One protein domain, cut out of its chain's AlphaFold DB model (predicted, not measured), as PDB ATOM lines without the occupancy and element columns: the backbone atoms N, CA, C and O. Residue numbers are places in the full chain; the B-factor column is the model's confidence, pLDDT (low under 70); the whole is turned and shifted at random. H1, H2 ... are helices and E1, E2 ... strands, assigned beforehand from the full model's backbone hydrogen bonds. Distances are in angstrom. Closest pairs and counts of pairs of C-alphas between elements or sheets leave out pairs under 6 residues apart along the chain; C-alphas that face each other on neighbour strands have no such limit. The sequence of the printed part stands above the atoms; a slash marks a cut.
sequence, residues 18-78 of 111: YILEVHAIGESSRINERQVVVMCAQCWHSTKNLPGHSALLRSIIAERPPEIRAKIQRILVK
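What this domain is: This is residues 18 to 78 of the 111 residues of an uncharacterized protein of Methanoculleus sp (UniProt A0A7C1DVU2). A small two-stranded hairpin, E1 and E2, lies at the middle, and the three helices stand round it in a loose U, with H1 at one end, H2 along the base near E2, and H3 at the other end, apart from the other named elements. A long loop, residues 25 to 35, joins the two strands. The printed part has 61 residues, with two named strands and three named helices in the order E1, E2, H1, H2, H3; the sheet's order is E1 - E2, antiparallel, and the class is mixed, helices and strands. The whole is compact, with a radius of gyration of the C-alphas of 11.7 A, and rounded, spanning 31 by 25 by 21 A.

Where its parts are: E1 is residues 20 to 24, 13.4 A from first to last C-alpha, and begins with C-alpha 20 at (48.942, -32.785, 17.377). E2 is residues 36 to 40, also 13.4 A long. H1 is residues 41 to 48, 10.3 A long. H2 is residues 53 to 62, 14.1 A long, with C-alpha 53 at (40.819, -28.153, 33.198). H3, the longest helix, is residues 66 to 77, 16.3 A long, and ends with C-alpha 77 at (51.995, -50.690, 27.762).

How they stand to each other: E1 and E2 form a hairpin of antiparallel neighbour strands, with an angle of 148 degrees between their directions. The C-alphas of Val 22 and Val 38 face each other at 4.7 A. N 21 and O 39 are within hydrogen-bond range at 2.8 A, and so are N 37 and O 23 at 2.9 A. The closest C-alphas of E2 and H2 are those of Val 37 and Ile 61, 6.7 A apart. The closest C-alphas of E1 and H1 are those of Glu 21 and Ala 41, 6.7 A apart. H1 and H2 are close but not clearly touching, their closest C-alphas being those of Thr 47 and His 53, 6.1 A apart. They run opposite ways at a steep tilt of 61 degrees. H3 is apart from E1, E2, H1 and H2. In H1, H2 and H3 every O i to N i+4 pair is within hydrogen-bond range.

The domain as a whole: The two C-alphas farthest apart are those of Pro 51 and Lys 78, at 33.5 A. The printed part, residues 18 to 78, has no cut. The link from E1 to E2, 11 residues, is long; those from E2 to H1, from H1 to H2 and from H2 to H3 are tight. The mean pLDDT of the printed part is 86.7, and no printed residue is under 70.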
ATOM      1  N   TYR A  18      52.234 -33.993  12.994       81.12
ATOM      2  CA  TYR A  18      53.239 -33.152  13.650       81.12
ATOM      3  C   TYR A  18      52.657 -31.914  14.355       81.12
ATOM      4  O   TYR A  18      53.390 -31.225  15.049       81.12
ATOM      5  N   ILE A  19      51.362 -31.625  14.181       86.50
ATOM      6  CA  ILE A  19      50.668 -30.495  14.825       86.50
ATOM      7  C   ILE A  19      49.917 -30.942  16.090       86.50
ATOM      8  O   ILE A  19      49.537 -30.119  16.922       86.50
ATOM      9  N   LEU A  20      49.652 -32.244  16.225       89.19
ATOM     10  CA  LEU A  20      48.942 -32.785  17.377       89.19
ATOM     11  C   LEU A  20      49.917 -33.090  18.506       89.19
ATOM     12  O   LEU A  20      50.889 -33.822  18.329       89.19
ATOM     13  N   GLU A  21      49.586 -32.582  19.680       89.75
ATOM     14  CA  GLU A  21      50.344 -32.757  20.905       89.75
ATOM     15  C   GLU A  21      49.635 -33.759  21.819       89.75
ATOM     16  O   GLU A  21      48.404 -33.889  21.828       89.75
ATOM     17  N   VAL A  22      50.440 -34.511  22.566       89.31
ATOM     18  CA  VAL A  22      49.978 -35.506  23.532       89.31
ATOM     19  C   VAL A  22      50.218 -34.944  24.925       89.31
ATOM     20  O   VAL A  22      51.362 -34.688  25.294       89.31
ATOM     21  N   HIS A  23      49.153 -34.782  25.704       89.88
ATOM     22  CA  HIS A  23      49.227 -34.205  27.044       89.88
ATOM     23  C   HIS A  23      48.780 -35.207  28.101       89.88
ATOM     24  O   HIS A  23      47.776 -35.903  27.926       89.88
ATOM     25  N   ALA A  24      49.518 -35.252  29.211       88.88
ATOM     26  CA  ALA A  24      49.174 -36.045  30.383       88.88
ATOM     27  C   ALA A  24      48.304 -35.241  31.364       88.88
ATOM     28  O   ALA A  24      48.463 -34.030  31.513       88.88
ATOM     29  N   ILE A  25      47.384 -35.925  32.044       87.06
ATOM     30  CA  ILE A  25      46.451 -35.350  33.013       87.06
ATOM     31  C   ILE A  25      46.777 -35.900  34.396       87.06
ATOM     32  O   ILE A  25      46.449 -37.045  34.725       87.06
ATOM     33  N   GLY A  26      47.351 -35.033  35.225       80.88
ATOM     34  CA  GLY A  26      47.753 -35.343  36.591       80.88
ATOM     35  C   GLY A  26      49.153 -35.947  36.690       80.88
ATOM     36  O   GLY A  26      49.804 -36.251  35.694       80.88
ATOM     37  N   GLU A  27      49.591 -36.120  37.929       70.69
ATOM     38  CA  GLU A  27      50.925 -36.596  38.282       70.69
ATOM     39  C   GLU A  27      50.807 -38.050  38.735       70.69
ATOM     40  O   GLU A  27      50.424 -38.347  39.865       70.69
ATOM     41  N   SER A  28      51.050 -38.988  37.825       74.25
ATOM     42  CA  SER A  28      51.115 -40.406  38.171       74.25
ATOM     43  C   SER A  28      52.380 -41.016  37.600       74.25
ATOM     44  O   SER A  28      52.748 -40.746  36.460       74.25
ATOM     45  N   SER A  29      53.011 -41.886  38.386       72.25
ATOM     46  CA  SER A  29      54.186 -42.654  37.969       72.25
ATOM     47  C   SER A  29      53.887 -43.631  36.829       72.25
ATOM     48  O   SER A  29      54.807 -44.080  36.148       72.25
ATOM     49  N   ARG A  30      52.610 -43.967  36.595       76.94
ATOM     50  CA  ARG A  30      52.165 -44.796  35.470       76.94
ATOM     51  C   ARG A  30      51.003 -44.130  34.749       76.94
ATOM     52  O   ARG A  30      49.883 -44.106  35.247       76.94
ATOM     53  N   ILE A  31      51.283 -43.639  33.549       82.38
ATOM     54  CA  ILE A  31      50.290 -43.034  32.665       82.38
ATOM     55  C   ILE A  31      49.434 -44.138  32.028       82.38
ATOM     56  O   ILE A  31      49.967 -45.077  31.436       82.38
ATOM     57  N   ASN A  32      48.108 -44.014  32.123       85.12
ATOM     58  CA  ASN A  32      47.148 -44.896  31.449       85.12
ATOM     59  C   ASN A  32      46.367 -44.173  30.337       85.12
ATOM     60  O   ASN A  32      46.469 -42.959  30.152       85.12
ATOM     61  N   GLU A  33      45.542 -44.913  29.597       83.81
ATOM     62  CA  GLU A  33      44.768 -44.385  28.473       83.81
ATOM     63  C   GLU A  33      43.744 -43.312  28.869       83.81
ATOM     64  O   GLU A  33      43.297 -42.548  28.011       83.81
ATOM     65  N   ARG A  34      43.370 -43.237  30.152       85.88
ATOM     66  CA  ARG A  34      42.429 -42.245  30.697       85.88
ATOM     67  C   ARG A  34      43.104 -40.951  31.143       85.88
ATOM     68  O   ARG A  34      42.415 -39.989  31.470       85.88
ATOM     69  N   GLN A  35      44.431 -40.938  31.176       88.31
ATOM     70  CA  GLN A  35      45.245 -39.810  31.619       88.31
ATOM     71  C   GLN A  35      45.963 -39.124  30.466       88.31
ATOM     72  O   GLN A  35      46.788 -38.256  30.707       88.31
ATOM     73  N   VAL A  36      45.671 -39.498  29.224       90.31
ATOM     74  CA  VAL A  36      46.305 -38.912  28.045       90.31
ATOM     75  C   VAL A  36      45.238 -38.357  27.126       90.31
ATOM     76  O   VAL A  36      44.273 -39.059  26.822       90.31
ATOM     77  N   VAL A  37      45.437 -37.135  26.642       91.12
ATOM     78  CA  VAL A  37      44.598 -36.496  25.626       91.12
ATOM     79  C   VAL A  37      45.450 -36.049  24.441       91.12
ATOM     80  O   VAL A  37      46.583 -35.602  24.619       91.12
ATOM     81  N   VAL A  38      44.911 -36.174  23.227       90.81
ATOM     82  CA  VAL A  38      45.534 -35.662  22.002       90.81
ATOM     83  C   VAL A  38      44.809 -34.403  21.538       90.81
ATOM     84  O   VAL A  38      43.610 -34.438  21.250       90.81
ATOM     85  N   MET A  39      45.517 -33.278  21.460       92.12
ATOM     86  CA  MET A  39      44.932 -31.972  21.134       92.12
ATOM     87  C   MET A  39      45.797 -31.203  20.136       92.12
ATOM     88  O   MET A  39      46.985 -31.465  19.991       92.12
ATOM     89  N   CYS A  40      45.197 -30.249  19.424       92.44
ATOM     90  CA  CYS A  40      45.979 -29.233  18.727       92.44
ATOM     91  C   CYS A  40      46.433 -28.155  19.722       92.44
ATOM     92  O   CYS A  40      45.740 -27.891  20.712       92.44
ATOM     93  N   ALA A  41      47.549 -27.491  19.414       90.44
ATOM     94  CA  ALA A  41      48.134 -26.450  20.259       90.44
ATOM     95  C   ALA A  41      47.129 -25.350  20.648       90.44
ATOM     96  O   ALA A  41      47.112 -24.890  21.789       90.44
ATOM     97  N   GLN A  42      46.236 -24.965  19.727       92.19
ATOM     98  CA  GLN A  42      45.209 -23.958  19.996       92.19
ATOM     99  C   GLN A  42      44.239 -24.412  21.093       92.19
ATOM    100  O   GLN A  42      44.042 -23.692  22.067       92.19
ATOM    101  N   CYS A  43      43.655 -25.610  20.964       92.19
ATOM    102  CA  CYS A  43      42.735 -26.120  21.977       92.19
ATOM    103  C   CYS A  43      43.441 -26.300  23.319       92.19
ATOM    104  O   CYS A  43      42.879 -25.916  24.338       92.19
ATOM    105  N   TRP A  44      44.668 -26.829  23.319       92.00
ATOM    106  CA  TRP A  44      45.444 -26.983  24.547       92.00
ATOM    107  C   TRP A  44      45.676 -25.643  25.247       92.00
ATOM    108  O   TRP A  44      45.416 -25.507  26.443       92.00
ATOM    109  N   HIS A  45      46.109 -24.621  24.505       91.38
ATOM    110  CA  HIS A  45      46.365 -23.300  25.067       91.38
ATOM    111  C   HIS A  45      45.094 -22.649  25.629       91.38
ATOM    112  O   HIS A  45      45.147 -22.016  26.682       91.38
ATOM    113  N   SER A  46      43.953 -22.836  24.963       90.50
ATOM    114  CA  SER A  46      42.663 -22.330  25.435       90.50
ATOM    115  C   SER A  46      42.155 -23.047  26.686       90.50
ATOM    116  O   SER A  46      41.456 -22.427  27.484       90.50
ATOM    117  N   THR A  47      42.479 -24.329  26.879       89.19
ATOM    118  CA  THR A  47      41.939 -25.114  28.000       89.19
ATOM    119  C   THR A  47      42.857 -25.168  29.212       89.19
ATOM    120  O   THR A  47      42.352 -25.228  30.331       89.19
ATOM    121  N   LYS A  48      44.183 -25.134  29.032       86.31
ATOM    122  CA  LYS A  48      45.161 -25.404  30.104       86.31
ATOM    123  C   LYS A  48      45.046 -24.483  31.325       86.31
ATOM    124  O   LYS A  48      45.344 -24.909  32.434       86.31
ATOM    125  N   ASN A  49      44.605 -23.241  31.119       87.19
ATOM    126  CA  ASN A  49      44.496 -22.224  32.170       87.19
ATOM    127  C   ASN A  49      43.085 -22.140  32.776       87.19
ATOM    128  O   ASN A  49      42.845 -21.312  33.653       87.19
ATOM    129  N   LEU A  50      42.133 -22.949  32.298       87.62
ATOM    130  CA  LEU A  50      40.768 -22.908  32.806       87.62
ATOM    131  C   LEU A  50      40.682 -23.572  34.188       87.62
ATOM    132  O   LEU A  50      41.216 -24.673  34.382       87.62
ATOM    133  N   PRO A  51      39.948 -22.972  35.142       85.38
ATOM    134  CA  PRO A  51      39.609 -23.659  36.378       85.38
ATOM    135  C   PRO A  51      38.816 -24.934  36.045       85.38
ATOM    136  O   PRO A  51      37.866 -24.910  35.266       85.38
ATOM    137  N   GLY A  52      39.238 -26.073  36.598       85.12
ATOM    138  CA  GLY A  52      38.626 -27.372  36.294       85.12
ATOM    139  C   GLY A  52      39.098 -28.030  34.991       85.12
ATOM    140  O   GLY A  52      38.493 -29.013  34.564       85.12
ATOM    141  N   HIS A  53      40.194 -27.559  34.387       88.12
ATOM    142  CA  HIS A  53      40.819 -28.153  33.198       88.12
ATOM    143  C   HIS A  53      40.887 -29.691  33.236       88.12
ATOM    144  O   HIS A  53      40.459 -30.361  32.300       88.12
ATOM    145  N   SER A  54      41.338 -30.278  34.349       87.19
ATOM    146  CA  SER A  54      41.433 -31.735  34.496       87.19
ATOM    147  C   SER A  54      40.081 -32.449  34.378       87.19
ATOM    148  O   SER A  54      40.021 -33.556  33.849       87.19
ATOM    149  N   ALA A  55      38.992 -31.840  34.857       89.31
ATOM    150  CA  ALA A  55      37.648 -32.402  34.736       89.31
ATOM    151  C   ALA A  55      37.140 -32.325  33.287       89.31
ATOM    152  O   ALA A  55      36.613 -33.312  32.778       89.31
ATOM    153  N   LEU A  56      37.385 -31.199  32.606       90.31
ATOM    154  CA  LEU A  56      37.079 -31.023  31.183       90.31
ATOM    155  C   LEU A  56      37.832 -32.036  30.311       90.31
ATOM    156  O   LEU A  56      37.256 -32.673  29.436       90.31
ATOM    157  N   LEU A  57      39.125 -32.233  30.555       90.88
ATOM    158  CA  LEU A  57      39.883 -33.205  29.775       90.88
ATOM    159  C   LEU A  57      39.414 -34.640  30.026       90.88
ATOM    160  O   LEU A  57      39.350 -35.444  29.097       90.88
ATOM    161  N   ARG A  58      39.036 -34.968  31.267       90.19
ATOM    162  CA  ARG A  58      38.448 -36.275  31.584       90.19
ATOM    163  C   ARG A  58      37.117 -36.490  30.871       90.19
ATOM    164  O   ARG A  58      36.886 -37.610  30.421       90.19
ATOM    165  N   SER A  59      36.268 -35.466  30.736       90.94
ATOM    166  CA  SER A  59      35.014 -35.596  29.981       90.94
ATOM    167  C   SER A  59      35.272 -35.799  28.486       90.94
ATOM    168  O   SER A  59      34.678 -36.691  27.889       90.94
ATOM    169  N   ILE A  60      36.248 -35.096  27.905       90.38
ATOM    170  CA  ILE A  60      36.674 -35.308  26.512       90.38
ATOM    171  C   ILE A  60      37.151 -36.753  26.291       90.38
ATOM    172  O   ILE A  60      36.748 -37.415  25.335       90.38
ATOM    173  N   ILE A  61      37.978 -37.276  27.200       90.38
ATOM    174  CA  ILE A  61      38.456 -38.664  27.142       90.38
ATOM    175  C   ILE A  61      37.315 -39.665  27.372       90.38
ATOM    176  O   ILE A  61      37.381 -40.803  26.888       90.38
ATOM    177  N   ALA A  62      36.274 -39.287  28.123       89.19
ATOM    178  CA  ALA A  62      35.110 -40.128  28.384       89.19
ATOM    179  C   ALA A  62      34.380 -40.511  27.087       89.19
ATOM    180  O   ALA A  62      33.992 -41.668  26.942       89.19
ATOM    181  N   GLU A  63      34.302 -39.585  26.132       88.75
ATOM    182  CA  GLU A  63      33.658 -39.761  24.820       88.75
ATOM    183  C   GLU A  63      34.457 -40.626  23.833       88.75
ATOM    184  O   GLU A  63      34.000 -40.915  22.725       88.75
ATOM    185  N   ARG A  64      35.688 -41.012  24.182       88.62
ATOM    186  CA  ARG A  64      36.580 -41.710  23.261       88.62
ATOM    187  C   ARG A  64      36.042 -43.113  22.927       88.62
ATOM    188  O   ARG A  64      35.780 -43.892  23.848       88.62
ATOM    189  N   PRO A  65      35.996 -43.500  21.635       87.12
ATOM    190  CA  PRO A  65      35.620 -44.850  21.237       87.12
ATOM    191  C   PRO A  65      36.483 -45.926  21.921       87.12
ATOM    192  O   PRO A  65      37.704 -45.743  22.058       87.12
ATOM    193  N   PRO A  66      35.894 -47.074  22.304       87.06
ATOM    194  CA  PRO A  66      36.604 -48.139  23.018       87.06
ATOM    195  C   PRO A  66      37.803 -48.681  22.227       87.06
ATOM    196  O   PRO A  66      38.846 -48.989  22.805       87.06
ATOM    197  N   GLU A  67      37.715 -48.710  20.897       87.19
ATOM    198  CA  GLU A  67      38.814 -49.130  20.024       87.19
ATOM    199  C   GLU A  67      40.047 -48.225  20.127       87.19
ATOM    200  O   GLU A  67      41.184 -48.706  20.129       87.19
ATOM    201  N   ILE A  68      39.840 -46.907  20.221       84.88
ATOM    202  CA  ILE A  68      40.928 -45.932  20.350       84.88
ATOM    203  C   ILE A  68      41.567 -46.068  21.729       84.88
ATOM    204  O   ILE A  68      42.793 -46.107  21.828       84.88
ATOM    205  N   ARG A  69      40.759 -46.223  22.787       87.00
ATOM    206  CA  ARG A  69      41.264 -46.498  24.142       87.00
ATOM    207  C   ARG A  69      42.159 -47.732  24.170       87.00
ATOM    208  O   ARG A  69      43.283 -47.655  24.655       87.00
ATOM    209  N   ALA A  70      41.712 -48.834  23.568       86.44
ATOM    210  CA  ALA A  70      42.491 -50.066  23.498       86.44
ATOM    211  C   ALA A  70      43.803 -49.904  22.705       86.44
ATOM    212  O   ALA A  70      44.813 -50.515  23.056       86.44
ATOM    213  N   LYS A  71      43.813 -49.090  21.638       85.94
ATOM    214  CA  LYS A  71      45.032 -48.775  20.869       85.94
ATOM    215  C   LYS A  71      46.018 -47.938  21.683       85.94
ATOM    216  O   LYS A  71      47.203 -48.249  21.677       85.94
ATOM    217  N   ILE A  72      45.538 -46.909  22.381       85.31
ATOM    218  CA  ILE A  72      46.373 -46.062  23.245       85.31
ATOM    219  C   ILE A  72      46.964 -46.900  24.373       85.31
ATOM    220  O   ILE A  72      48.176 -46.882  24.553       85.31
ATOM    221  N   GLN A  73      46.149 -47.708  25.052       86.19
ATOM    222  CA  GLN A  73      46.631 -48.582  26.118       86.19
ATOM    223  C   GLN A  73      47.713 -49.543  25.619       86.19
ATOM    224  O   GLN A  73      48.747 -49.696  26.259       86.19
ATOM    225  N   ARG A  74      47.531 -50.140  24.435       85.44
ATOM    226  CA  ARG A  74      48.567 -50.979  23.815       85.44
ATOM    227  C   ARG A  74      49.866 -50.227  23.552       85.44
ATOM    228  O   ARG A  74      50.923 -50.821  23.705       85.44
ATOM    229  N   ILE A  75      49.801 -48.957  23.155       84.00
ATOM    230  CA  ILE A  75      50.993 -48.126  22.937       84.00
ATOM    231  C   ILE A  75      51.673 -47.802  24.268       84.00
ATOM    232  O   ILE A  75      52.882 -47.960  24.366       84.00
ATOM    233  N   LEU A  76      50.908 -47.404  25.288       81.88
ATOM    234  CA  LEU A  76      51.440 -47.046  26.607       81.88
ATOM    235  C   LEU A  76      52.060 -48.246  27.339       81.88
ATOM    236  O   LEU A  76      53.052 -48.096  28.041       81.88
ATOM    237  N   VAL A  77      51.492 -49.442  27.163       81.56
ATOM    238  CA  VAL A  77      51.995 -50.690  27.762       81.56
ATOM    239  C   VAL A  77      53.136 -51.300  26.947       81.56
ATOM    240  O   VAL A  77      53.882 -52.132  27.467       81.56
ATOM    241  N   LYS A  78      53.294 -50.922  25.670       77.69
ATOM    242  CA  LYS A  78      54.355 -51.469  24.826       77.69
ATOM    243  C   LYS A  78      55.704 -51.075  25.420       77.69
ATOM    244  O   LYS A  78      56.132 -49.933  25.296       77.69
TER     245      LYS A  78